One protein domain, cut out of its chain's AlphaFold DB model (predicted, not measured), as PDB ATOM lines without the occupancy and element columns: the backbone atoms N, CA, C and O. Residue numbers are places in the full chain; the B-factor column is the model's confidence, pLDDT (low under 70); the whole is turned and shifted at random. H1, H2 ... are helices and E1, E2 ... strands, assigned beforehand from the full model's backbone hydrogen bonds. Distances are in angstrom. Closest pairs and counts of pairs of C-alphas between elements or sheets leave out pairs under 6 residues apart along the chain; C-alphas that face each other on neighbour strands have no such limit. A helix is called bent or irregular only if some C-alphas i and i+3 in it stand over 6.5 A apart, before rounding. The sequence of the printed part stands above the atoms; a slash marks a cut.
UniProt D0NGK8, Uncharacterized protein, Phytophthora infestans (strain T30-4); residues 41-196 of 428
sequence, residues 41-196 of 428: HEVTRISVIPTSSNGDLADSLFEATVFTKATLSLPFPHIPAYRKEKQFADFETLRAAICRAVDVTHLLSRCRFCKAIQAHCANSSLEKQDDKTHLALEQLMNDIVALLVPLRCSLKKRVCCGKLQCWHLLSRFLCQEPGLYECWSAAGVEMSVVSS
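This is residues 41 to 196 of the 428 residues of an uncharacterized protein of Phytophthora infestans (strain T30-4) (UniProt D0NGK8). What shape do these atoms make? Two pairs of helices, H2 with H5 and H3 with H4, pack together, and H4 also runs along E1, one strand of a small, strongly twisted sheet of E1, E2 and E3. After H5 comes a tail with no named element, residues 176 to 196. What are the counts and the size? There are 156 residues printed, with five named helices and three named strands in the order E1 E2 H1 E3 H2 H3 H4 H5; the class is mixed, and the sheet's order is E1, E2, E3, antiparallel. The whole is compact, with a radius of gyration of the C-alphas of 16.5 A and spans of 54 by 38 by 30 A.

Where does the sheet begin? E1, residues 43 to 50, starts at C-alpha 43, (-2.657, -38.821, 29.545), and is 20.7 A long. E2 is residues 61 to 68, 22.8 A long; H1, residues 69 to 72, follows, then E3, residues 82 to 87. Where are the longer helices? H2 is residues 88 to 106, 26.7 A long, and H3 residues 112 to 123. H4, residues 130 to 151, is 33.4 A long and irregular, with C-alphas 131 and 134 7.9 A apart. H5, residues 161 to 175, is 21.0 A long and ends at C-alpha 175, (-1.344, -43.557, 41.766).

How is the sheet paired? The hairpin E1 and E2 is antiparallel, with N 47 and O 65 2.8 A apart. E2 and E3 are antiparallel, with N 64 and O 84 2.8 A apart. What is on the sheet? H2 and H4 on one face of the sheet make two layers; H4 lies over E1 at a height over the sheet of 8.0 A, the C-alphas of Val 48 and Glu 138 being closest at 5.1 A. H1, and H5 with residues 173 to 175, only graze it. How do the helices meet? H2, H3 and H4 form an up and down bundle, each running against the one before: H2 touches H3 at a steep tilt of 38 degrees, closest C-alphas Val 102 and Cys 114 at 5.5 A, and H3 touches residues 140 to 147 of H4 at a shallow tilt of 2 degrees, closest C-alphas Phe 113 and Leu 147 at 6.8 A. H5 touches H2 at a shallow tilt of 16 degrees, opposite ways, closest C-alphas Val 102 and Gly 162 at 5.0 A. Are the helix backbones within hydrogen-bond range? Every O i to N i+4 pair is in H2, H3 and H5, and 14 of 18 are in H4; H1 is too short for such a pair.

How far does it reach? The two C-alphas farthest apart, those of Asn 54 and Ser 196, are 54.0 A apart. Is it continuous, and where is confidence low? The printed part has no cut and no long link. Its mean pLDDT is 77.6, with residues 106 to 109, 128 to 129, 151 to 158 and 176 to 196 under 70.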
ATOM      1  N   HIS A  41      -2.695 -43.684  26.927       76.69
ATOM      2  CA  HIS A  41      -3.123 -42.961  25.724       76.69
ATOM      3  C   HIS A  41      -4.090 -41.782  25.962       76.69
ATOM      4  O   HIS A  41      -4.341 -41.006  25.034       76.69
ATOM      5  N   GLU A  42      -4.655 -41.672  27.164       84.50
ATOM      6  CA  GLU A  42      -5.506 -40.569  27.604       84.50
ATOM      7  C   GLU A  42      -4.659 -39.458  28.221       84.50
ATOM      8  O   GLU A  42      -4.972 -38.291  28.001       84.50
ATOM      9  N   VAL A  43      -3.578 -39.795  28.940       88.19
ATOM     10  CA  VAL A  43      -2.657 -38.821  29.545       88.19
ATOM     11  C   VAL A  43      -2.014 -37.978  28.445       88.19
ATOM     12  O   VAL A  43      -1.380 -38.498  27.532       88.19
ATOM     13  N   THR A  44      -2.216 -36.663  28.523       89.62
ATOM     14  CA  THR A  44      -1.733 -35.694  27.525       89.62
ATOM     15  C   THR A  44      -0.627 -34.811  28.087       89.62
ATOM     16  O   THR A  44       0.338 -34.529  27.385       89.62
ATOM     17  N   ARG A  45      -0.761 -34.391  29.349       92.94
ATOM     18  CA  ARG A  45       0.222 -33.568  30.060       92.94
ATOM     19  C   ARG A  45       0.218 -33.926  31.539       92.94
ATOM     20  O   ARG A  45      -0.839 -34.195  32.112       92.94
ATOM     21  N   ILE A  46       1.389 -33.881  32.154       94.12
ATOM     22  CA  ILE A  46       1.551 -33.806  33.605       94.12
ATOM     23  C   ILE A  46       2.066 -32.398  33.901       94.12
ATOM     24  O   ILE A  46       2.972 -31.941  33.214       94.12
ATOM     25  N   SER A  47       1.483 -31.699  34.869       95.50
ATOM     26  CA  SER A  47       2.038 -30.440  35.376       95.50
ATOM     27  C   SER A  47       2.574 -30.630  36.786       95.50
ATOM     28  O   SER A  47       2.034 -31.445  37.535       95.50
ATOM     29  N   VAL A  48       3.653 -29.922  37.121       95.38
ATOM     30  CA  VAL A  48       4.323 -30.008  38.424       95.38
ATOM     31  C   VAL A  48       4.424 -28.600  38.998       95.38
ATOM     32  O   VAL A  48       5.214 -27.782  38.530       95.38
ATOM     33  N   ILE A  49       3.598 -28.310  40.003       94.56
ATOM     34  CA  ILE A  49       3.487 -26.982  40.620       94.56
ATOM     35  C   ILE A  49       4.051 -27.063  42.045       94.56
ATOM     36  O   ILE A  49       3.618 -27.939  42.790       94.56
ATOM     37  N   PRO A  50       4.994 -26.199  42.465       93.00
ATOM     38  CA  PRO A  50       5.453 -26.179  43.853       93.00
ATOM     39  C   PRO A  50       4.313 -25.720  44.780       93.00
ATOM     40  O   PRO A  50       3.716 -24.670  44.539       93.00
ATOM     41  N   THR A  51       4.002 -26.494  45.825       92.38
ATOM     42  CA  THR A  51       2.971 -26.144  46.827       92.38
ATOM     43  C   THR A  51       3.559 -25.545  48.098       92.38
ATOM     44  O   THR A  51       2.904 -24.726  48.742       92.38
ATOM     45  N   SER A  52       4.811 -25.874  48.431       87.06
ATOM     46  CA  SER A  52       5.559 -25.237  49.515       87.06
ATOM     47  C   SER A  52       6.991 -24.910  49.090       87.06
ATOM     48  O   SER A  52       7.630 -25.660  48.356       87.06
ATOM     49  N   SER A  53       7.492 -23.774  49.578       77.62
ATOM     50  CA  SER A  53       8.893 -23.362  49.466       77.62
ATOM     51  C   SER A  53       9.443 -23.137  50.873       77.62
ATOM     52  O   SER A  53       9.578 -22.009  51.348       77.62
ATOM     53  N   ASN A  54       9.700 -24.241  51.580       75.19
ATOM     54  CA  ASN A  54      10.731 -24.216  52.613       75.19
ATOM     55  C   ASN A  54      12.068 -24.082  51.876       75.19
ATOM     56  O   ASN A  54      12.260 -24.744  50.863       75.19
ATOM     57  N   GLY A  55      12.991 -23.254  52.372       79.19
ATOM     58  CA  GLY A  55      14.256 -22.944  51.683       79.19
ATOM     59  C   GLY A  55      15.248 -24.109  51.509       79.19
ATOM     60  O   GLY A  55      16.388 -23.861  51.131       79.19
ATOM     61  N   ASP A  56      14.833 -25.346  51.795       85.50
ATOM     62  CA  ASP A  56      15.537 -26.576  51.442       85.50
ATOM     63  C   ASP A  56      14.775 -27.284  50.305       85.50
ATOM     64  O   ASP A  56      13.583 -27.598  50.410       85.50
ATOM     65  N   LEU A  57      15.477 -27.547  49.202       82.81
ATOM     66  CA  LEU A  57      14.918 -28.211  48.028       82.81
ATOM     67  C   LEU A  57      14.482 -29.656  48.331       82.81
ATOM     68  O   LEU A  57      13.543 -30.150  47.708       82.81
ATOM     69  N   ALA A  58      15.122 -30.328  49.295       84.06
ATOM     70  CA  ALA A  58      14.797 -31.706  49.666       84.06
ATOM     71  C   ALA A  58      13.391 -31.832  50.284       84.06
ATOM     72  O   ALA A  58      12.667 -32.783  49.975       84.06
ATOM     73  N   ASP A  59      12.995 -30.840  51.087       85.94
ATOM     74  CA  ASP A  59      11.707 -30.772  51.793       85.94
ATOM     75  C   ASP A  59      10.600 -30.068  50.984       85.94
ATOM     76  O   ASP A  59       9.457 -29.958  51.439       85.94
ATOM     77  N   SER A  60      10.914 -29.586  49.778       90.44
ATOM     78  CA  SER A  60       9.952 -28.909  48.904       90.44
ATOM     79  C   SER A  60       8.876 -29.878  48.392       90.44
ATOM     80  O   SER A  60       9.177 -30.951  47.853       90.44
ATOM     81  N   LEU A  61       7.606 -29.484  48.545       93.56
ATOM     82  CA  LEU A  61       6.450 -30.231  48.047       93.56
ATOM     83  C   LEU A  61       6.018 -29.717  46.675       93.56
ATOM     84  O   LEU A  61       5.938 -28.512  46.430       93.56
ATOM     85  N   PHE A  62       5.686 -30.655  45.792       94.12
ATOM     86  CA  PHE A  62       5.184 -30.383  44.453       94.12
ATOM     87  C   PHE A  62       3.889 -31.152  44.206       94.12
ATOM     88  O   PHE A  62       3.804 -32.360  44.424       94.12
ATOM     89  N   GLU A  63       2.887 -30.465  43.677       95.50
ATOM     90  CA  GLU A  63       1.648 -31.050  43.197       95.50
ATOM     91  C   GLU A  63       1.822 -31.534  41.752       95.50
ATOM     92  O   GLU A  63       1.885 -30.743  40.808       95.50
ATOM     93  N   ALA A  64       1.871 -32.854  41.578       94.81
ATOM     94  CA  ALA A  64       1.782 -33.507  40.281       94.81
ATOM     95  C   ALA A  64       0.306 -33.610  39.860       94.81
ATOM     96  O   ALA A  64      -0.486 -34.344  40.461       94.81
ATOM     97  N   THR A  65      -0.061 -32.888  38.804       93.94
ATOM     98  CA  THR A  65      -1.420 -32.844  38.251       93.94
ATOM     99  C   THR A  65      -1.460 -33.506  36.875       93.94
ATOM    100  O   THR A  65      -0.693 -33.141  35.986       93.94
ATOM    101  N   VAL A  66      -2.359 -34.473  36.672       93.00
ATOM    102  CA  VAL A  66      -2.495 -35.223  35.413       93.00
ATOM    103  C   VAL A  66      -3.685 -34.707  34.613       93.00
ATOM    104  O   VAL A  66      -4.829 -34.742  35.073       93.00
ATOM    105  N   PHE A  67      -3.421 -34.295  33.375       91.38
ATOM    106  CA  PHE A  67      -4.431 -33.896  32.403       91.38
ATOM    107  C   PHE A  67      -4.578 -34.971  31.330       91.38
ATOM    108  O   PHE A  67      -3.614 -35.345  30.651       91.38
ATOM    109  N   THR A  68      -5.804 -35.458  31.154       90.88
ATOM    110  CA  THR A  68      -6.166 -36.372  30.071       90.88
ATOM    111  C   THR A  68      -6.845 -35.638  28.914       90.88
ATOM    112  O   THR A  68      -7.365 -34.534  29.083       90.88
ATOM    113  N   LYS A  69      -6.913 -36.279  27.742       87.69
ATOM    114  CA  LYS A  69      -7.657 -35.780  26.572       87.69
ATOM    115  C   LYS A  69      -9.079 -35.365  26.944       87.69
ATOM    116  O   LYS A  69      -9.480 -34.256  26.622       87.69
ATOM    117  N   ALA A  70      -9.790 -36.205  27.703       84.88
ATOM    118  CA  ALA A  70     -11.144 -35.914  28.172       84.88
ATOM    119  C   ALA A  70     -11.217 -34.606  28.982       84.88
ATOM    120  O   ALA A  70     -12.090 -33.782  28.732       84.88
ATOM    121  N   THR A  71     -10.266 -34.371  29.894       84.56
ATOM    122  CA  THR A  71     -10.227 -33.139  30.708       84.56
ATOM    123  C   THR A  71      -9.845 -31.883  29.919       84.56
ATOM    124  O   THR A  71     -10.299 -30.785  30.241       84.56
ATOM    125  N   LEU A  72      -9.048 -32.037  28.858       85.50
ATOM    126  CA  LEU A  72      -8.628 -30.937  27.985       85.50
ATOM    127  C   LEU A  72      -9.667 -30.597  26.904       85.50
ATOM    128  O   LEU A  72      -9.670 -29.480  26.400       85.50
ATOM    129  N   SER A  73     -10.574 -31.519  26.567       84.69
ATOM    130  CA  SER A  73     -11.678 -31.270  25.627       84.69
ATOM    131  C   SER A  73     -12.850 -30.474  26.219       84.69
ATOM    132  O   SER A  73     -13.744 -30.084  25.471       84.69
ATOM    133  N   LEU A  74     -12.880 -30.235  27.536       81.44
ATOM    134  CA  LEU A  74     -13.948 -29.469  28.184       81.44
ATOM    135  C   LEU A  74     -13.724 -27.950  28.037       81.44
ATOM    136  O   LEU A  74     -12.624 -27.474  28.333       81.44
ATOM    137  N   PRO A  75     -14.748 -27.168  27.633       74.81
ATOM    138  CA  PRO A  75     -14.639 -25.723  27.438       74.81
ATOM    139  C   PRO A  75     -14.682 -24.953  28.773       74.81
ATOM    140  O   PRO A  75     -15.672 -24.304  29.087       74.81
ATOM    141  N   PHE A  76     -13.562 -25.003  29.503       81.50
ATOM    142  CA  PHE A  76     -13.235 -24.273  30.740       81.50
ATOM    143  C   PHE A  76     -14.118 -24.515  31.992       81.50
ATOM    144  O   PHE A  76     -15.343 -24.548  31.911       81.50
ATOM    145  N   PRO A  77     -13.514 -24.567  33.200       76.75
ATOM    146  CA  PRO A  77     -12.091 -24.786  33.483       76.75
ATOM    147  C   PRO A  77     -11.694 -26.261  33.273       76.75
ATOM    148  O   PRO A  77     -12.510 -27.166  33.442       76.75
ATOM    149  N   HIS A  78     -10.427 -26.527  32.940       85.69
ATOM    150  CA  HIS A  78      -9.917 -27.900  32.834       85.69
ATOM    151  C   HIS A  78      -9.794 -28.541  34.224       85.69
ATOM    152  O   HIS A  78      -8.800 -28.347  34.923       85.69
ATOM    153  N   ILE A  79     -10.807 -29.313  34.622       87.12
ATOM    154  CA  ILE A  79     -10.771 -30.125  35.844       87.12
ATOM    155  C   ILE A  79      -9.731 -31.236  35.636       87.12
ATOM    156  O   ILE A  79      -9.894 -32.017  34.701       87.12
ATOM    157  N   PRO A  80      -8.666 -31.335  36.449       87.62
ATOM    158  CA  PRO A  80      -7.649 -32.361  36.259       87.62
ATOM    159  C   PRO A  80      -8.203 -33.759  36.545       87.62
ATOM    160  O   PRO A  80      -9.039 -33.940  37.427       87.62
ATOM    161  N   ALA A  81      -7.695 -34.768  35.834       84.56
ATOM    162  CA  ALA A  81      -8.097 -36.160  36.052       84.56
ATOM    163  C   ALA A  81      -7.524 -36.715  37.363       84.56
ATOM    164  O   ALA A  81      -8.070 -37.655  37.942       84.56
ATOM    165  N   TYR A  82      -6.402 -36.144  37.810       88.12
ATOM    166  CA  TYR A  82      -5.725 -36.513  39.041       88.12
ATOM    167  C   TYR A  82      -4.819 -35.397  39.551       88.12
ATOM    168  O   TYR A  82      -4.312 -34.591  38.770       88.12
ATOM    169  N   ARG A  83      -4.584 -35.398  40.861       91.12
ATOM    170  CA  ARG A  83      -3.787 -34.415  41.592       91.12
ATOM    171  C   ARG A  83      -3.160 -35.103  42.801       91.12
ATOM    172  O   ARG A  83      -3.872 -35.797  43.526       91.12
ATOM    173  N   LYS A  84      -1.854 -34.932  43.016       93.38
ATOM    174  CA  LYS A  84      -1.154 -35.496  44.178       93.38
ATOM    175  C   LYS A  84       0.112 -34.736  44.535       93.38
ATOM    176  O   LYS A  84       0.943 -34.487  43.668       93.38
ATOM    177  N   GLU A  85       0.282 -34.460  45.819       94.50
ATOM    178  CA  GLU A  85       1.531 -33.933  46.361       94.50
ATOM    179  C   GLU A  85       2.615 -35.016  46.454       94.50
ATOM    180  O   GLU A  85       2.339 -36.194  46.717       94.50
ATOM    181  N   LYS A  86       3.852 -34.593  46.195       93.69
ATOM    182  CA  LYS A  86       5.074 -35.397  46.135       93.69
ATOM    183  C   LYS A  86       6.257 -34.575  46.629       93.69
ATOM    184  O   LYS A  86       6.335 -33.383  46.341       93.69
ATOM    185  N   GLN A  87       7.186 -35.210  47.332       93.69
ATOM    186  CA  GLN A  87       8.453 -34.580  47.713       93.69
ATOM    187  C   GLN A  87       9.427 -34.595  46.532       93.69
ATOM    188  O   GLN A  87       9.349 -35.484  45.679       93.69
ATOM    189  N   PHE A  88      10.398 -33.677  46.503       91.69
ATOM    190  CA  PHE A  88      11.484 -33.704  45.511       91.69
ATOM    191  C   PHE A  88      12.153 -35.092  45.408       91.69
ATOM    192  O   PHE A  88      12.341 -35.635  44.316       91.69
ATOM    193  N   ALA A  89      12.407 -35.721  46.561       91.25
ATOM    194  CA  ALA A  89      12.988 -37.057  46.667       91.25
ATOM    195  C   ALA A  89      12.156 -38.169  45.988       91.25
ATOM    196  O   ALA A  89      12.732 -39.155  45.516       91.25
ATOM    197  N   ASP A  90      10.828 -38.026  45.881       92.81
ATOM    198  CA  ASP A  90       9.988 -38.982  45.146       92.81
ATOM    199  C   ASP A  90      10.289 -38.932  43.639       92.81
ATOM    200  O   ASP A  90      10.350 -39.976  42.983       92.81
ATOM    201  N   PHE A  91      10.475 -37.729  43.077       93.06
ATOM    202  CA  PHE A  91      10.785 -37.551  41.655       93.06
ATOM    203  C   PHE A  91      12.183 -38.073  41.323       93.06
ATOM    204  O   PHE A  91      12.349 -38.766  40.319       93.06
ATOM    205  N   GLU A  92      13.168 -37.815  42.184       92.25
ATOM    206  CA  GLU A  92      14.510 -38.386  42.030       92.25
ATOM    207  C   GLU A  92      14.501 -39.915  42.156       92.25
ATOM    208  O   GLU A  92      15.130 -40.624  41.366       92.25
ATOM    209  N   THR A  93      13.697 -40.459  43.074       93.12
ATOM    210  CA  THR A  93      13.494 -41.909  43.196       93.12
ATOM    211  C   THR A  93      12.863 -42.501  41.932       93.12
ATOM    212  O   THR A  93      13.322 -43.548  41.460       93.12
ATOM    213  N   LEU A  94      11.859 -41.835  41.344       94.00
ATOM    214  CA  LEU A  94      11.254 -42.232  40.068       94.00
ATOM    215  C   LEU A  94      12.274 -42.178  38.924       94.00
ATOM    216  O   LEU A  94      12.425 -43.169  38.210       94.00
ATOM    217  N   ARG A  95      12.991 -41.058  38.769       93.81
ATOM    218  CA  ARG A  95      14.037 -40.859  37.754       93.81
ATOM    219  C   ARG A  95      15.085 -41.965  37.844       93.81
ATOM    220  O   ARG A  95      15.324 -42.660  36.861       93.81
ATOM    221  N   ALA A  96      15.642 -42.201  39.030       91.88
ATOM    222  CA  ALA A  96      16.645 -43.237  39.247       91.88
ATOM    223  C   ALA A  96      16.098 -44.662  39.016       91.88
ATOM    224  O   ALA A  96      16.824 -45.528  38.526       91.88
ATOM    225  N   ALA A  97      14.827 -44.930  39.336       91.56
ATOM    226  CA  ALA A  97      14.186 -46.212  39.032       91.56
ATOM    227  C   ALA A  97      13.977 -46.415  37.523       91.56
ATOM    228  O   ALA A  97      14.225 -47.511  37.020       91.56
ATOM    229  N   ILE A  98      13.581 -45.361  36.803       91.81
ATOM    230  CA  ILE A  98      13.439 -45.346  35.344       91.81
ATOM    231  C   ILE A  98      14.796 -45.561  34.663       91.81
ATOM    232  O   ILE A  98      14.884 -46.425  33.792       91.81
ATOM    233  N   CYS A  99      15.862 -44.882  35.111       90.50
ATOM    234  CA  CYS A  99      17.228 -45.138  34.642       90.50
ATOM    235  C   CYS A  99      17.596 -46.614  34.795       90.50
ATOM    236  O   CYS A  99      17.896 -47.264  33.804       90.50
ATOM    237  N   ARG A 100      17.472 -47.183  36.006       88.94
ATOM    238  CA  ARG A 100      17.825 -48.593  36.261       88.94
ATOM    239  C   ARG A 100      17.019 -49.577  35.406       88.94
ATOM    240  O   ARG A 100      17.593 -50.524  34.878       88.94
ATOM    241  N   ALA A 101      15.712 -49.354  35.243       86.50
ATOM    242  CA  ALA A 101      14.863 -50.168  34.369       86.50
ATOM    243  C   ALA A 101      15.327 -50.109  32.902       86.50
ATOM    244  O   ALA A 101      15.358 -51.118  32.191       86.50
ATOM    245  N   VAL A 102      15.739 -48.925  32.445       87.44
ATOM    246  CA  VAL A 102      16.280 -48.720  31.101       87.44
ATOM    247  C   VAL A 102      17.687 -49.292  30.945       87.44
ATOM    248  O   VAL A 102      17.932 -49.932  29.933       87.44
ATOM    249  N   ASP A 103      18.583 -49.156  31.919       82.19
ATOM    250  CA  ASP A 103      19.959 -49.664  31.845       82.19
ATOM    251  C   ASP A 103      19.988 -51.199  31.772       82.19
ATOM    252  O   ASP A 103      20.609 -51.767  30.869       82.19
ATOM    253  N   VAL A 104      19.228 -51.873  32.647       75.88
ATOM    254  CA  VAL A 104      19.078 -53.343  32.645       75.88
ATOM    255  C   VAL A 104      18.527 -53.845  31.304       75.88
ATOM    256  O   VAL A 104      18.956 -54.883  30.804       75.88
ATOM    257  N   THR A 105      17.616 -53.096  30.673       70.44
ATOM    258  CA  THR A 105      17.011 -53.479  29.383       70.44
ATOM    259  C   THR A 105      17.770 -52.959  28.153       70.44
ATOM    260  O   THR A 105      17.573 -53.478  27.051       70.44
ATOM    261  N   HIS A 106      18.673 -51.987  28.307       64.12
ATOM    262  CA  HIS A 106      19.537 -51.459  27.247       64.12
ATOM    263  C   HIS A 106      20.753 -52.359  27.007       64.12
ATOM    264  O   HIS A 106      21.130 -52.557  25.853       64.12
ATOM    265  N   LEU A 107      21.287 -53.003  28.056       56.25
ATOM    266  CA  LEU A 107      22.250 -54.109  27.916       56.25
ATOM    267  C   LEU A 107      21.724 -55.227  26.993       56.25
ATOM    268  O   LEU A 107      22.508 -55.885  26.317       56.25
ATOM    269  N   LEU A 108      20.399 -55.389  26.921       51.03
ATOM    270  CA  LEU A 108      19.708 -56.372  26.082       51.03
ATOM    271  C   LEU A 108      19.100 -55.779  24.795       51.03
ATOM    272  O   LEU A 108      18.540 -56.521  23.988       51.03
ATOM    273  N   SER A 109      19.144 -54.456  24.571       54.47
ATOM    274  CA  SER A 109      18.493 -53.860  23.396       54.47
ATOM    275  C   SER A 109      19.050 -52.504  22.941       54.47
ATOM    276  O   SER A 109      19.064 -51.511  23.666       54.47
ATOM    277  N   ARG A 110      19.348 -52.396  21.635       72.75
ATOM    278  CA  ARG A 110      19.645 -51.123  20.935       72.75
ATOM    279  C   ARG A 110      18.388 -50.240  20.742       72.75
ATOM    280  O   ARG A 110      18.256 -49.559  19.725       72.75
ATOM    281  N   CYS A 111      17.427 -50.277  21.667       83.75
ATOM    282  CA  CYS A 111      16.115 -49.655  21.494       83.75
ATOM    283  C   CYS A 111      16.195 -48.119  21.478       83.75
ATOM    284  O   CYS A 111      16.762 -47.505  22.382       83.75
ATOM    285  N   ARG A 112      15.550 -47.478  20.486       85.44
ATOM    286  CA  ARG A 112      15.454 -46.006  20.404       85.44
ATOM    287  C   ARG A 112      14.775 -45.389  21.633       85.44
ATOM    288  O   ARG A 112      15.171 -44.305  22.036       85.44
ATOM    289  N   PHE A 113      13.800 -46.078  22.237       88.88
ATOM    290  CA  PHE A 113      13.148 -45.619  23.470       88.88
ATOM    291  C   PHE A 113      14.128 -45.583  24.649       88.88
ATOM    292  O   PHE A 113      14.263 -44.542  25.280       88.88
ATOM    293  N   CYS A 114      14.849 -46.681  24.900       88.62
ATOM    294  CA  CYS A 114      15.832 -46.757  25.982       88.62
ATOM    295  C   CYS A 114      16.906 -45.672  25.838       88.62
ATOM    296  O   CYS A 114      17.167 -44.941  26.786       88.62
ATOM    297  N   LYS A 115      17.446 -45.488  24.626       89.19
ATOM    298  CA  LYS A 115      18.415 -44.418  24.344       89.19
ATOM    299  C   LYS A 115      17.854 -43.015  24.578       89.19
ATOM    300  O   LYS A 115      18.567 -42.170  25.104       89.19
ATOM    301  N   ALA A 116      16.597 -42.766  24.203       90.44
ATOM    302  CA  ALA A 116      15.950 -41.484  24.458       90.44
ATOM    303  C   ALA A 116      15.792 -41.240  25.965       90.44
ATOM    304  O   ALA A 116      16.297 -40.240  26.458       90.44
ATOM    305  N   ILE A 117      15.184 -42.169  26.713       90.88
ATOM    306  CA  ILE A 117      15.016 -42.028  28.171       90.88
ATOM    307  C   ILE A 117      16.362 -41.816  28.868       90.88
ATOM    308  O   ILE A 117      16.488 -40.889  29.661       90.88
ATOM    309  N   GLN A 118      17.384 -42.609  28.532       89.81
ATOM    310  CA  GLN A 118      18.717 -42.470  29.121       89.81
ATOM    311  C   GLN A 118      19.319 -41.081  28.840       89.81
ATOM    312  O   GLN A 118      19.865 -40.460  29.749       89.81
ATOM    313  N   ALA A 119      19.153 -40.546  27.623       90.06
ATOM    314  CA  ALA A 119      19.583 -39.190  27.282       90.06
ATOM    315  C   ALA A 119      18.795 -38.105  28.041       90.06
ATOM    316  O   ALA A 119      19.405 -37.178  28.571       90.06
ATOM    317  N   HIS A 120      17.466 -38.222  28.153       89.44
ATOM    318  CA  HIS A 120      16.650 -37.278  28.929       89.44
ATOM    319  C   HIS A 120      17.040 -37.297  30.418       89.44
ATOM    320  O   HIS A 120      17.298 -36.241  30.984       89.44
ATOM    321  N   CYS A 121      17.181 -38.474  31.039       87.88
ATOM    322  CA  CYS A 121      17.532 -38.594  32.458       87.88
ATOM    323  C   CYS A 121      18.983 -38.190  32.794       87.88
ATOM    324  O   CYS A 121      19.257 -37.796  33.935       87.88
ATOM    325  N   ALA A 122      19.900 -38.287  31.824       87.50
ATOM    326  CA  ALA A 122      21.271 -37.784  31.938       87.50
ATOM    327  C   ALA A 122      21.337 -36.253  31.804       87.50
ATOM    328  O   ALA A 122      22.051 -35.601  32.563       87.50
ATOM    329  N   ASN A 123      20.559 -35.676  30.882       85.81
ATOM    330  CA  ASN A 123      20.482 -34.227  30.686       85.81
ATOM    331  C   ASN A 123      19.687 -33.519  31.801       85.81
ATOM    332  O   ASN A 123      19.962 -32.361  32.104       85.81
ATOM    333  N   SER A 124      18.736 -34.204  32.448       79.06
ATOM    334  CA  SER A 124      17.923 -33.682  33.556       79.06
ATOM    335  C   SER A 124      18.669 -33.690  34.907       79.06
ATOM    336  O   SER A 124      18.154 -34.201  35.904       79.06
ATOM    337  N   SER A 125      19.903 -33.179  34.955       78.56
ATOM    338  CA  SER A 125      20.607 -32.953  36.226       78.56
ATOM    339  C   SER A 125      19.926 -31.803  36.975       78.56
ATOM    340  O   SER A 125      20.013 -30.646  36.567       78.56
ATOM    341  N   LEU A 126      19.211 -32.139  38.051       72.00
ATOM    342  CA  LEU A 126      18.394 -31.202  38.829       72.00
ATOM    343  C   LEU A 126      19.212 -30.381  39.852       72.00
ATOM    344  O   LEU A 126      18.702 -29.416  40.405       72.00
ATOM    345  N   GLU A 127      20.496 -30.694  40.053       70.06
ATOM    346  CA  GLU A 127      21.360 -30.152  41.123       70.06
ATOM    347  C   GLU A 127      21.818 -28.682  40.949       70.06
ATOM    348  O   GLU A 127      22.732 -28.247  41.650       70.06
ATOM    349  N   LYS A 128      21.300 -27.920  39.970       67.25
ATOM    350  CA  LYS A 128      21.873 -26.603  39.592       67.25
ATOM    351  C   LYS A 128      20.875 -25.487  39.257       67.25
ATOM    352  O   LYS A 128      21.292 -24.473  38.695       67.25
ATOM    353  N   GLN A 129      19.579 -25.655  39.521       66.00
ATOM    354  CA  GLN A 129      18.554 -24.693  39.085       66.00
ATOM    355  C   GLN A 129      17.374 -24.570  40.063       66.00
ATOM    356  O   GLN A 129      16.230 -24.808  39.686       66.00
ATOM    357  N   ASP A 130      17.648 -24.130  41.293       71.44
ATOM    358  CA  ASP A 130      16.671 -24.005  42.390       71.44
ATOM    359  C   ASP A 130      15.335 -23.369  41.945       71.44
ATOM    360  O   ASP A 130      14.284 -24.009  42.035       71.44
ATOM    361  N   ASP A 131      15.378 -22.185  41.318       79.25
ATOM    362  CA  ASP A 131      14.193 -21.450  40.825       79.25
ATOM    363  C   ASP A 131      13.398 -22.173  39.713       79.25
ATOM    364  O   ASP A 131      12.251 -21.823  39.421       79.25
ATOM    365  N   LYS A 132      14.005 -23.154  39.033       88.50
ATOM    366  CA  LYS A 132      13.446 -23.827  37.844       88.50
ATOM    367  C   LYS A 132      13.265 -25.332  38.020       88.50
ATOM    368  O   LYS A 132      12.829 -25.991  37.075       88.50
ATOM    369  N   THR A 133      13.504 -25.870  39.216       89.25
ATOM    370  CA  THR A 133      13.356 -27.302  39.518       89.25
ATOM    371  C   THR A 133      11.985 -27.837  39.099       89.25
ATOM    372  O   THR A 133      11.911 -28.854  38.414       89.25
ATOM    373  N   HIS A 134      10.895 -27.119  39.398       90.81
ATOM    374  CA  HIS A 134       9.543 -27.534  39.003       90.81
ATOM    375  C   HIS A 134       9.356 -27.633  37.475       90.81
ATOM    376  O   HIS A 134       8.743 -28.585  37.000       90.81
ATOM    377  N   LEU A 135       9.945 -26.717  36.693       92.62
ATOM    378  CA  LEU A 135       9.914 -26.766  35.224       92.62
ATOM    379  C   LEU A 135      10.734 -27.941  34.682       92.62
ATOM    380  O   LEU A 135      10.309 -28.596  33.734       92.62
ATOM    381  N   ALA A 136      11.889 -28.231  35.284       91.12
ATOM    382  CA  ALA A 136      12.719 -29.374  34.907       91.12
ATOM    383  C   ALA A 136      12.030 -30.715  35.230       91.12
ATOM    384  O   ALA A 136      12.074 -31.640  34.417       91.12
ATOM    385  N   LEU A 137      11.335 -30.804  36.370       92.06
ATOM    386  CA  LEU A 137      10.495 -31.949  36.735       92.06
ATOM    387  C   LEU A 137       9.290 -32.099  35.797       92.06
ATOM    388  O   LEU A 137       9.028 -33.201  35.316       92.06
ATOM    389  N   GLU A 138       8.581 -31.008  35.494       94.31
ATOM    390  CA  GLU A 138       7.474 -31.021  34.533       94.31
ATOM    391  C   GLU A 138       7.953 -31.461  33.140       94.31
ATOM    392  O   GLU A 138       7.316 -32.311  32.514       94.31
ATOM    393  N   GLN A 139       9.095 -30.951  32.669       94.12
ATOM    394  CA  GLN A 139       9.673 -31.348  31.385       94.12
ATOM    395  C   GLN A 139      10.038 -32.837  31.372       94.12
ATOM    396  O   GLN A 139       9.607 -33.547  30.469       94.12
ATOM    397  N   LEU A 140      10.743 -33.337  32.395       92.94
ATOM    398  CA  LEU A 140      11.110 -34.754  32.505       92.94
ATOM    399  C   LEU A 140       9.873 -35.666  32.472       92.94
ATOM    400  O   LEU A 140       9.849 -36.661  31.745       92.94
ATOM    401  N   MET A 141       8.826 -35.320  33.224       93.75
ATOM    402  CA  MET A 141       7.583 -36.096  33.271       93.75
ATOM    403  C   MET A 141       6.855 -36.092  31.921       93.75
ATOM    404  O   MET A 141       6.392 -37.143  31.472       93.75
ATOM    405  N   ASN A 142       6.789 -34.944  31.240       94.00
ATOM    406  CA  ASN A 142       6.175 -34.848  29.914       94.00
ATOM    407  C   ASN A 142       7.009 -35.528  28.820       94.00
ATOM    408  O   ASN A 142       6.422 -36.164  27.949       94.00
ATOM    409  N   ASP A 143       8.341 -35.489  28.889       92.94
ATOM    410  CA  ASP A 143       9.233 -36.219  27.979       92.94
ATOM    411  C   ASP A 143       9.030 -37.735  28.113       92.94
ATOM    412  O   ASP A 143       8.858 -38.440  27.115       92.94
ATOM    413  N   ILE A 144       8.968 -38.246  29.350       91.00
ATOM    414  CA  ILE A 144       8.667 -39.658  29.620       91.00
ATOM    415  C   ILE A 144       7.284 -40.016  29.058       91.00
ATOM    416  O   ILE A 144       7.165 -41.007  28.336       91.00
ATOM    417  N   VAL A 145       6.243 -39.212  29.317       91.00
ATOM    418  CA  VAL A 145       4.896 -39.436  28.756       91.00
ATOM    419  C   VAL A 145       4.916 -39.417  27.225       91.00
ATOM    420  O   VAL A 145       4.389 -40.342  26.610       91.00
ATOM    421  N   ALA A 146       5.563 -38.438  26.592       91.38
ATOM    422  CA  ALA A 146       5.650 -38.315  25.138       91.38
ATOM    423  C   ALA A 146       6.381 -39.504  24.493       91.38
ATOM    424  O   ALA A 146       5.959 -40.008  23.450       91.38
ATOM    425  N   LEU A 147       7.435 -40.016  25.135       90.12
ATOM    426  CA  LEU A 147       8.131 -41.230  24.709       90.12
ATOM    427  C   LEU A 147       7.280 -42.489  24.938       90.12
ATOM    428  O   LEU A 147       7.336 -43.426  24.130       90.12
ATOM    429  N   LEU A 148       6.469 -42.523  26.000       86.06
ATOM    430  CA  LEU A 148       5.565 -43.625  26.315       86.06
ATOM    431  C   LEU A 148       4.354 -43.685  25.372       86.06
ATOM    432  O   LEU A 148       4.130 -44.756  24.810       86.06
ATOM    433  N   VAL A 149       3.632 -42.587  25.119       83.56
ATOM    434  CA  VAL A 149       2.365 -42.519  24.346       83.56
ATOM    435  C   VAL A 149       2.359 -43.327  23.028       83.56
ATOM    436  O   VAL A 149       1.399 -44.075  22.811       83.56
ATOM    437  N   PRO A 150       3.418 -43.325  22.187       78.19
ATOM    438  CA  PRO A 150       3.516 -44.187  21.003       78.19
ATOM    439  C   PRO A 150       3.455 -45.708  21.263       78.19
ATOM    440  O   PRO A 150       3.482 -46.479  20.308       78.19
ATOM    441  N   LEU A 151       3.398 -46.162  22.525       61.03
ATOM    442  CA  LEU A 151       3.206 -47.562  22.937       61.03
ATOM    443  C   LEU A 151       2.010 -48.229  22.250       61.03
ATOM    444  O   LEU A 151       2.135 -49.364  21.806       61.03
ATOM    445  N   ARG A 152       0.859 -47.544  22.175       54.75
ATOM    446  CA  ARG A 152      -0.404 -48.156  21.717       54.75
ATOM    447  C   ARG A 152      -0.749 -47.927  20.251       54.75
ATOM    448  O   ARG A 152      -1.469 -48.734  19.680       54.75
ATOM    449  N   CYS A 153      -0.190 -46.910  19.597       47.00
ATOM    450  CA  CYS A 153      -0.384 -46.689  18.154       47.00
ATOM    451  C   CYS A 153       0.322 -47.742  17.276       47.00
ATOM    452  O   CYS A 153       0.289 -47.659  16.052       47.00
ATOM    453  N   SER A 154       0.998 -48.713  17.895       49.16
ATOM    454  CA  SER A 154       1.843 -49.707  17.248       49.16
ATOM    455  C   SER A 154       1.487 -51.132  17.694       49.16
ATOM    456  O   SER A 154       2.376 -51.914  18.023       49.16
ATOM    457  N   LEU A 155       0.193 -51.479  17.646       46.88
ATOM    458  CA  LEU A 155      -0.350 -52.820  17.944       46.88
ATOM    459  C   LEU A 155       0.396 -53.978  17.245       46.88
ATOM    460  O   LEU A 155       0.413 -55.083  17.764       46.88
ATOM    461  N   LYS A 156       1.061 -53.706  16.110       49.53
ATOM    462  CA  LYS A 156       1.826 -54.674  15.300       49.53
ATOM    463  C   LYS A 156       3.350 -54.631  15.501       49.53
ATOM    464  O   LYS A 156       4.094 -55.132  14.658       49.53
ATOM    465  N   LYS A 157       3.869 -53.954  16.537       58.81
ATOM    466  CA  LYS A 157       5.319 -53.953  16.828       58.81
ATOM    467  C   LYS A 157       5.608 -54.119  18.314       58.81
ATOM    468  O   LYS A 157       5.458 -53.177  19.086       58.81
ATOM    469  N   ARG A 158       6.208 -55.266  18.634       64.50
ATOM    470  CA  ARG A 158       7.529 -55.368  19.285       64.50
ATOM    471  C   ARG A 158       7.842 -54.207  20.258       64.50
ATOM    472  O   ARG A 158       8.678 -53.350  19.961       64.50
ATOM    473  N   VAL A 159       7.154 -54.155  21.405       72.81
ATOM    474  CA  VAL A 159       7.437 -53.194  22.491       72.81
ATOM    475  C   VAL A 159       8.708 -53.629  23.237       72.81
ATOM    476  O   VAL A 159       9.024 -54.810  23.309       72.81
ATOM    477  N   CYS A 160       9.468 -52.674  23.778       82.75
ATOM    478  CA  CYS A 160      10.668 -52.942  24.580       82.75
ATOM    479  C   CYS A 160      10.319 -53.064  26.073       82.75
ATOM    480  O   CYS A 160       9.559 -52.237  26.574       82.75
ATOM    481  N   CYS A 161      10.907 -54.029  26.792       79.00
ATOM    482  CA  CYS A 161      10.642 -54.268  28.221       79.00
ATOM    483  C   CYS A 161      10.832 -53.016  29.095       79.00
ATOM    484  O   CYS A 161       9.940 -52.668  29.872       79.00
ATOM    485  N   GLY A 162      11.901 -52.244  28.863       85.31
ATOM    486  CA  GLY A 162      12.122 -50.970  29.553       85.31
ATOM    487  C   GLY A 162      10.957 -49.990  29.381       85.31
ATOM    488  O   GLY A 162      10.660 -49.220  30.287       85.31
ATOM    489  N   LYS A 163      10.221 -50.063  28.263       85.25
ATOM    490  CA  LYS A 163       9.052 -49.220  27.984       85.25
ATOM    491  C   LYS A 163       7.832 -49.581  28.838       85.25
ATOM    492  O   LYS A 163       7.148 -48.673  29.304       85.25
ATOM    493  N   LEU A 164       7.581 -50.871  29.094       84.38
ATOM    494  CA  LEU A 164       6.531 -51.288  30.036       84.38
ATOM    495  C   LEU A 164       6.934 -51.008  31.489       84.38
ATOM    496  O   LEU A 164       6.109 -50.523  32.260       84.38
ATOM    497  N   GLN A 165       8.201 -51.235  31.849       86.75
ATOM    498  CA  GLN A 165       8.706 -50.938  33.194       86.75
ATOM    499  C   GLN A 165       8.642 -49.435  33.515       86.75
ATOM    500  O   GLN A 165       8.149 -49.065  34.578       86.75
ATOM    501  N   CYS A 166       9.044 -48.560  32.584       90.44
ATOM    502  CA  CYS A 166       8.907 -47.105  32.735       90.44
ATOM    503  C   CYS A 166       7.448 -46.680  32.934       90.44
ATOM    504  O   CYS A 166       7.169 -45.850  33.797       90.44
ATOM    505  N   TRP A 167       6.513 -47.264  32.173       88.56
ATOM    506  CA  TRP A 167       5.087 -47.005  32.371       88.56
ATOM    507  C   TRP A 167       4.618 -47.461  33.756       88.56
ATOM    508  O   TRP A 167       4.027 -46.661  34.470       88.56
ATOM    509  N   HIS A 168       4.936 -48.688  34.180       86.62
ATOM    510  CA  HIS A 168       4.551 -49.194  35.500       86.62
ATOM    511  C   HIS A 168       5.084 -48.315  36.646       86.62
ATOM    512  O   HIS A 168       4.341 -47.997  37.574       86.62
ATOM    513  N   LEU A 169       6.348 -47.882  36.563       92.12
ATOM    514  CA  LEU A 169       6.957 -46.970  37.534       92.12
ATOM    515  C   LEU A 169       6.248 -45.608  37.565       92.12
ATOM    516  O   LEU A 169       5.937 -45.117  38.648       92.12
ATOM    517  N   LEU A 170       5.934 -45.033  36.398       92.25
ATOM    518  CA  LEU A 170       5.203 -43.769  36.291       92.25
ATOM    519  C   LEU A 170       3.767 -43.885  36.828       92.25
ATOM    520  O   LEU A 170       3.349 -43.059  37.636       92.25
ATOM    521  N   SER A 171       3.022 -44.927  36.441       88.38
ATOM    522  CA  SER A 171       1.675 -45.191  36.964       88.38
ATOM    523  C   SER A 171       1.692 -45.369  38.474       88.38
ATOM    524  O   SER A 171       0.840 -44.821  39.162       88.38
ATOM    525  N   ARG A 172       2.675 -46.103  39.013       89.00
ATOM    526  CA  ARG A 172       2.831 -46.268  40.458       89.00
ATOM    527  C   ARG A 172       3.127 -44.934  41.133       89.00
ATOM    528  O   ARG A 172       2.441 -44.597  42.090       89.00
ATOM    529  N   PHE A 173       4.095 -44.167  40.636       92.00
ATOM    530  CA  PHE A 173       4.435 -42.858  41.193       92.00
ATOM    531  C   PHE A 173       3.202 -41.957  41.302       92.00
ATOM    532  O   PHE A 173       2.945 -41.417  42.379       92.00
ATOM    533  N   LEU A 174       2.414 -41.866  40.227       88.31
ATOM    534  CA  LEU A 174       1.175 -41.094  40.209       88.31
ATOM    535  C   LEU A 174       0.144 -41.690  41.182       88.31
ATOM    536  O   LEU A 174      -0.313 -40.995  42.079       88.31
ATOM    537  N   CYS A 175      -0.177 -42.982  41.090       83.88
ATOM    538  CA  CYS A 175      -1.344 -43.557  41.766       83.88
ATOM    539  C   CYS A 175      -1.142 -44.030  43.221       83.88
ATOM    540  O   CYS A 175      -2.126 -44.391  43.867       83.88
ATOM    541  N   GLN A 176       0.084 -44.096  43.757       66.75
ATOM    542  CA  GLN A 176       0.372 -44.845  44.995       66.75
ATOM    543  C   GLN A 176      -0.238 -44.226  46.265       66.75
ATOM    544  O   GLN A 176       0.375 -43.389  46.928       66.75
ATOM    545  N   GLU A 177      -1.422 -44.686  46.666       44.25
ATOM    546  CA  GLU A 177      -1.629 -45.019  48.080       44.25
ATOM    547  C   GLU A 177      -0.794 -46.271  48.423       44.25
ATOM    548  O   GLU A 177      -0.634 -47.156  47.574       44.25
ATOM    549  N   PRO A 178      -0.207 -46.368  49.629       37.53
ATOM    550  CA  PRO A 178       0.596 -47.515  50.042       37.53
ATOM    551  C   PRO A 178      -0.286 -48.718  50.432       37.53
ATOM    552  O   PRO A 178      -0.324 -49.143  51.582       37.53
ATOM    553  N   GLY A 179      -0.978 -49.292  49.447       39.09
ATOM    554  CA  GLY A 179      -1.791 -50.500  49.578       39.09
ATOM    555  C   GLY A 179      -2.666 -50.733  48.341       39.09
ATOM    556  O   GLY A 179      -3.152 -49.782  47.746       39.09
ATOM    557  N   LEU A 180      -2.881 -52.001  47.966       39.53
ATOM    558  CA  LEU A 180      -3.871 -52.443  46.961       39.53
ATOM    559  C   LEU A 180      -3.673 -51.985  45.493       39.53
ATOM    560  O   LEU A 180      -4.561 -51.370  44.903       39.53
ATOM    561  N   TYR A 181      -2.610 -52.462  44.832       38.47
ATOM    562  CA  TYR A 181      -2.564 -52.540  43.357       38.47
ATOM    563  C   TYR A 181      -2.350 -53.969  42.831       38.47
ATOM    564  O   TYR A 181      -1.359 -54.282  42.178       38.47
ATOM    565  N   GLU A 182      -3.354 -54.821  43.045       37.00
ATOM    566  CA  GLU A 182      -3.655 -55.937  42.140       37.00
ATOM    567  C   GLU A 182      -4.723 -55.479  41.133       37.00
ATOM    568  O   GLU A 182      -5.864 -55.231  41.535       37.00
ATOM    569  N   CYS A 183      -4.327 -55.299  39.862       34.88
ATOM    570  CA  CYS A 183      -5.134 -55.351  38.621       34.88
ATOM    571  C   CYS A 183      -4.393 -54.649  37.463       34.88
ATOM    572  O   CYS A 183      -4.730 -53.523  37.107       34.88
ATOM    573  N   TRP A 184      -3.412 -55.320  36.848       34.03
ATOM    574  CA  TRP A 184      -2.934 -54.967  35.493       34.03
ATOM    575  C   TRP A 184      -2.868 -56.165  34.521       34.03
ATOM    576  O   TRP A 184      -2.718 -55.953  33.324       34.03
ATOM    577  N   SER A 185      -3.134 -57.400  34.970       31.72
ATOM    578  CA  SER A 185      -3.253 -58.600  34.111       31.72
ATOM    579  C   SER A 185      -4.512 -58.649  33.223       31.72
ATOM    580  O   SER A 185      -4.801 -59.683  32.636       31.72
ATOM    581  N   ALA A 186      -5.303 -57.571  33.150       28.45
ATOM    582  CA  ALA A 186      -6.560 -57.520  32.391       28.45
ATOM    583  C   ALA A 186      -6.440 -56.810  31.026       28.45
ATOM    584  O   ALA A 186      -7.423 -56.710  30.298       28.45
ATOM    585  N   ALA A 187      -5.251 -56.312  30.671       32.31
ATOM    586  CA  ALA A 187      -4.954 -55.773  29.348       32.31
ATOM    587  C   ALA A 187      -3.820 -56.603  28.735       32.31
ATOM    588  O   ALA A 187      -2.654 -56.341  29.020       32.31
ATOM    589  N   GLY A 188      -4.180 -57.615  27.938       27.30
ATOM    590  CA  GLY A 188      -3.254 -58.602  27.374       27.30
ATOM    591  C   GLY A 188      -2.134 -57.967  26.553       27.30
ATOM    592  O   GLY A 188      -2.323 -57.610  25.392       27.30
ATOM    593  N   VAL A 189      -0.967 -57.813  27.175       31.03
ATOM    594  CA  VAL A 189       0.301 -57.446  26.538       31.03
ATOM    595  C   VAL A 189       1.372 -58.319  27.180       31.03
ATOM    596  O   VAL A 189       2.094 -57.890  28.080       31.03
ATOM    597  N   GLU A 190       1.424 -59.572  26.739       33.44
ATOM    598  CA  GLU A 190       2.539 -60.471  27.026       33.44
ATOM    599  C   GLU A 190       3.840 -59.923  26.427       33.44
ATOM    600  O   GLU A 190       3.856 -59.169  25.446       33.44
ATOM    601  N   MET A 191       4.956 -60.310  27.038       28.69
ATOM    602  CA  MET A 191       6.296 -59.992  26.568       28.69
ATOM    603  C   MET A 191       7.159 -61.238  26.598       28.69
ATOM    604  O   MET A 191       7.500 -61.724  27.671       28.69
ATOM    605  N   SER A 192       7.575 -61.700  25.425       29.11
ATOM    606  CA  SER A 192       8.566 -62.761  25.270       29.11
ATOM    607  C   SER A 192       9.872 -62.204  24.694       29.11
ATOM    608  O   SER A 192       9.891 -61.338  23.809       29.11
ATOM    609  N   VAL A 193      10.991 -62.687  25.236       28.11
ATOM    610  CA  VAL A 193      12.351 -62.325  24.823       28.11
ATOM    611  C   VAL A 193      12.947 -63.499  24.061       28.11
ATOM    612  O   VAL A 193      13.035 -64.592  24.606       28.11
ATOM    613  N   VAL A 194      13.381 -63.267  22.821       30.53
ATOM    614  CA  VAL A 194      14.116 -64.255  22.017       30.53
ATOM    615  C   VAL A 194      15.434 -63.629  21.581       30.53
ATOM    616  O   VAL A 194      15.446 -62.541  20.992       30.53
ATOM    617  N   SER A 195      16.538 -64.300  21.902       26.27
ATOM    618  CA  SER A 195      17.899 -63.862  21.601       26.27
ATOM    619  C   SER A 195      18.516 -64.788  20.561       26.27
ATOM    620  O   SER A 195      18.782 -65.945  20.852       26.27
ATOM    621  N   SER A 196      18.782 -64.249  19.375       29.78
ATOM    622  CA  SER A 196      19.504 -64.922  18.296       29.78
ATOM    623  C   SER A 196      20.695 -64.054  17.900       29.78
ATOM    624  O   SER A 196      20.579 -62.818  17.890       29.78
TER     625      SER A 196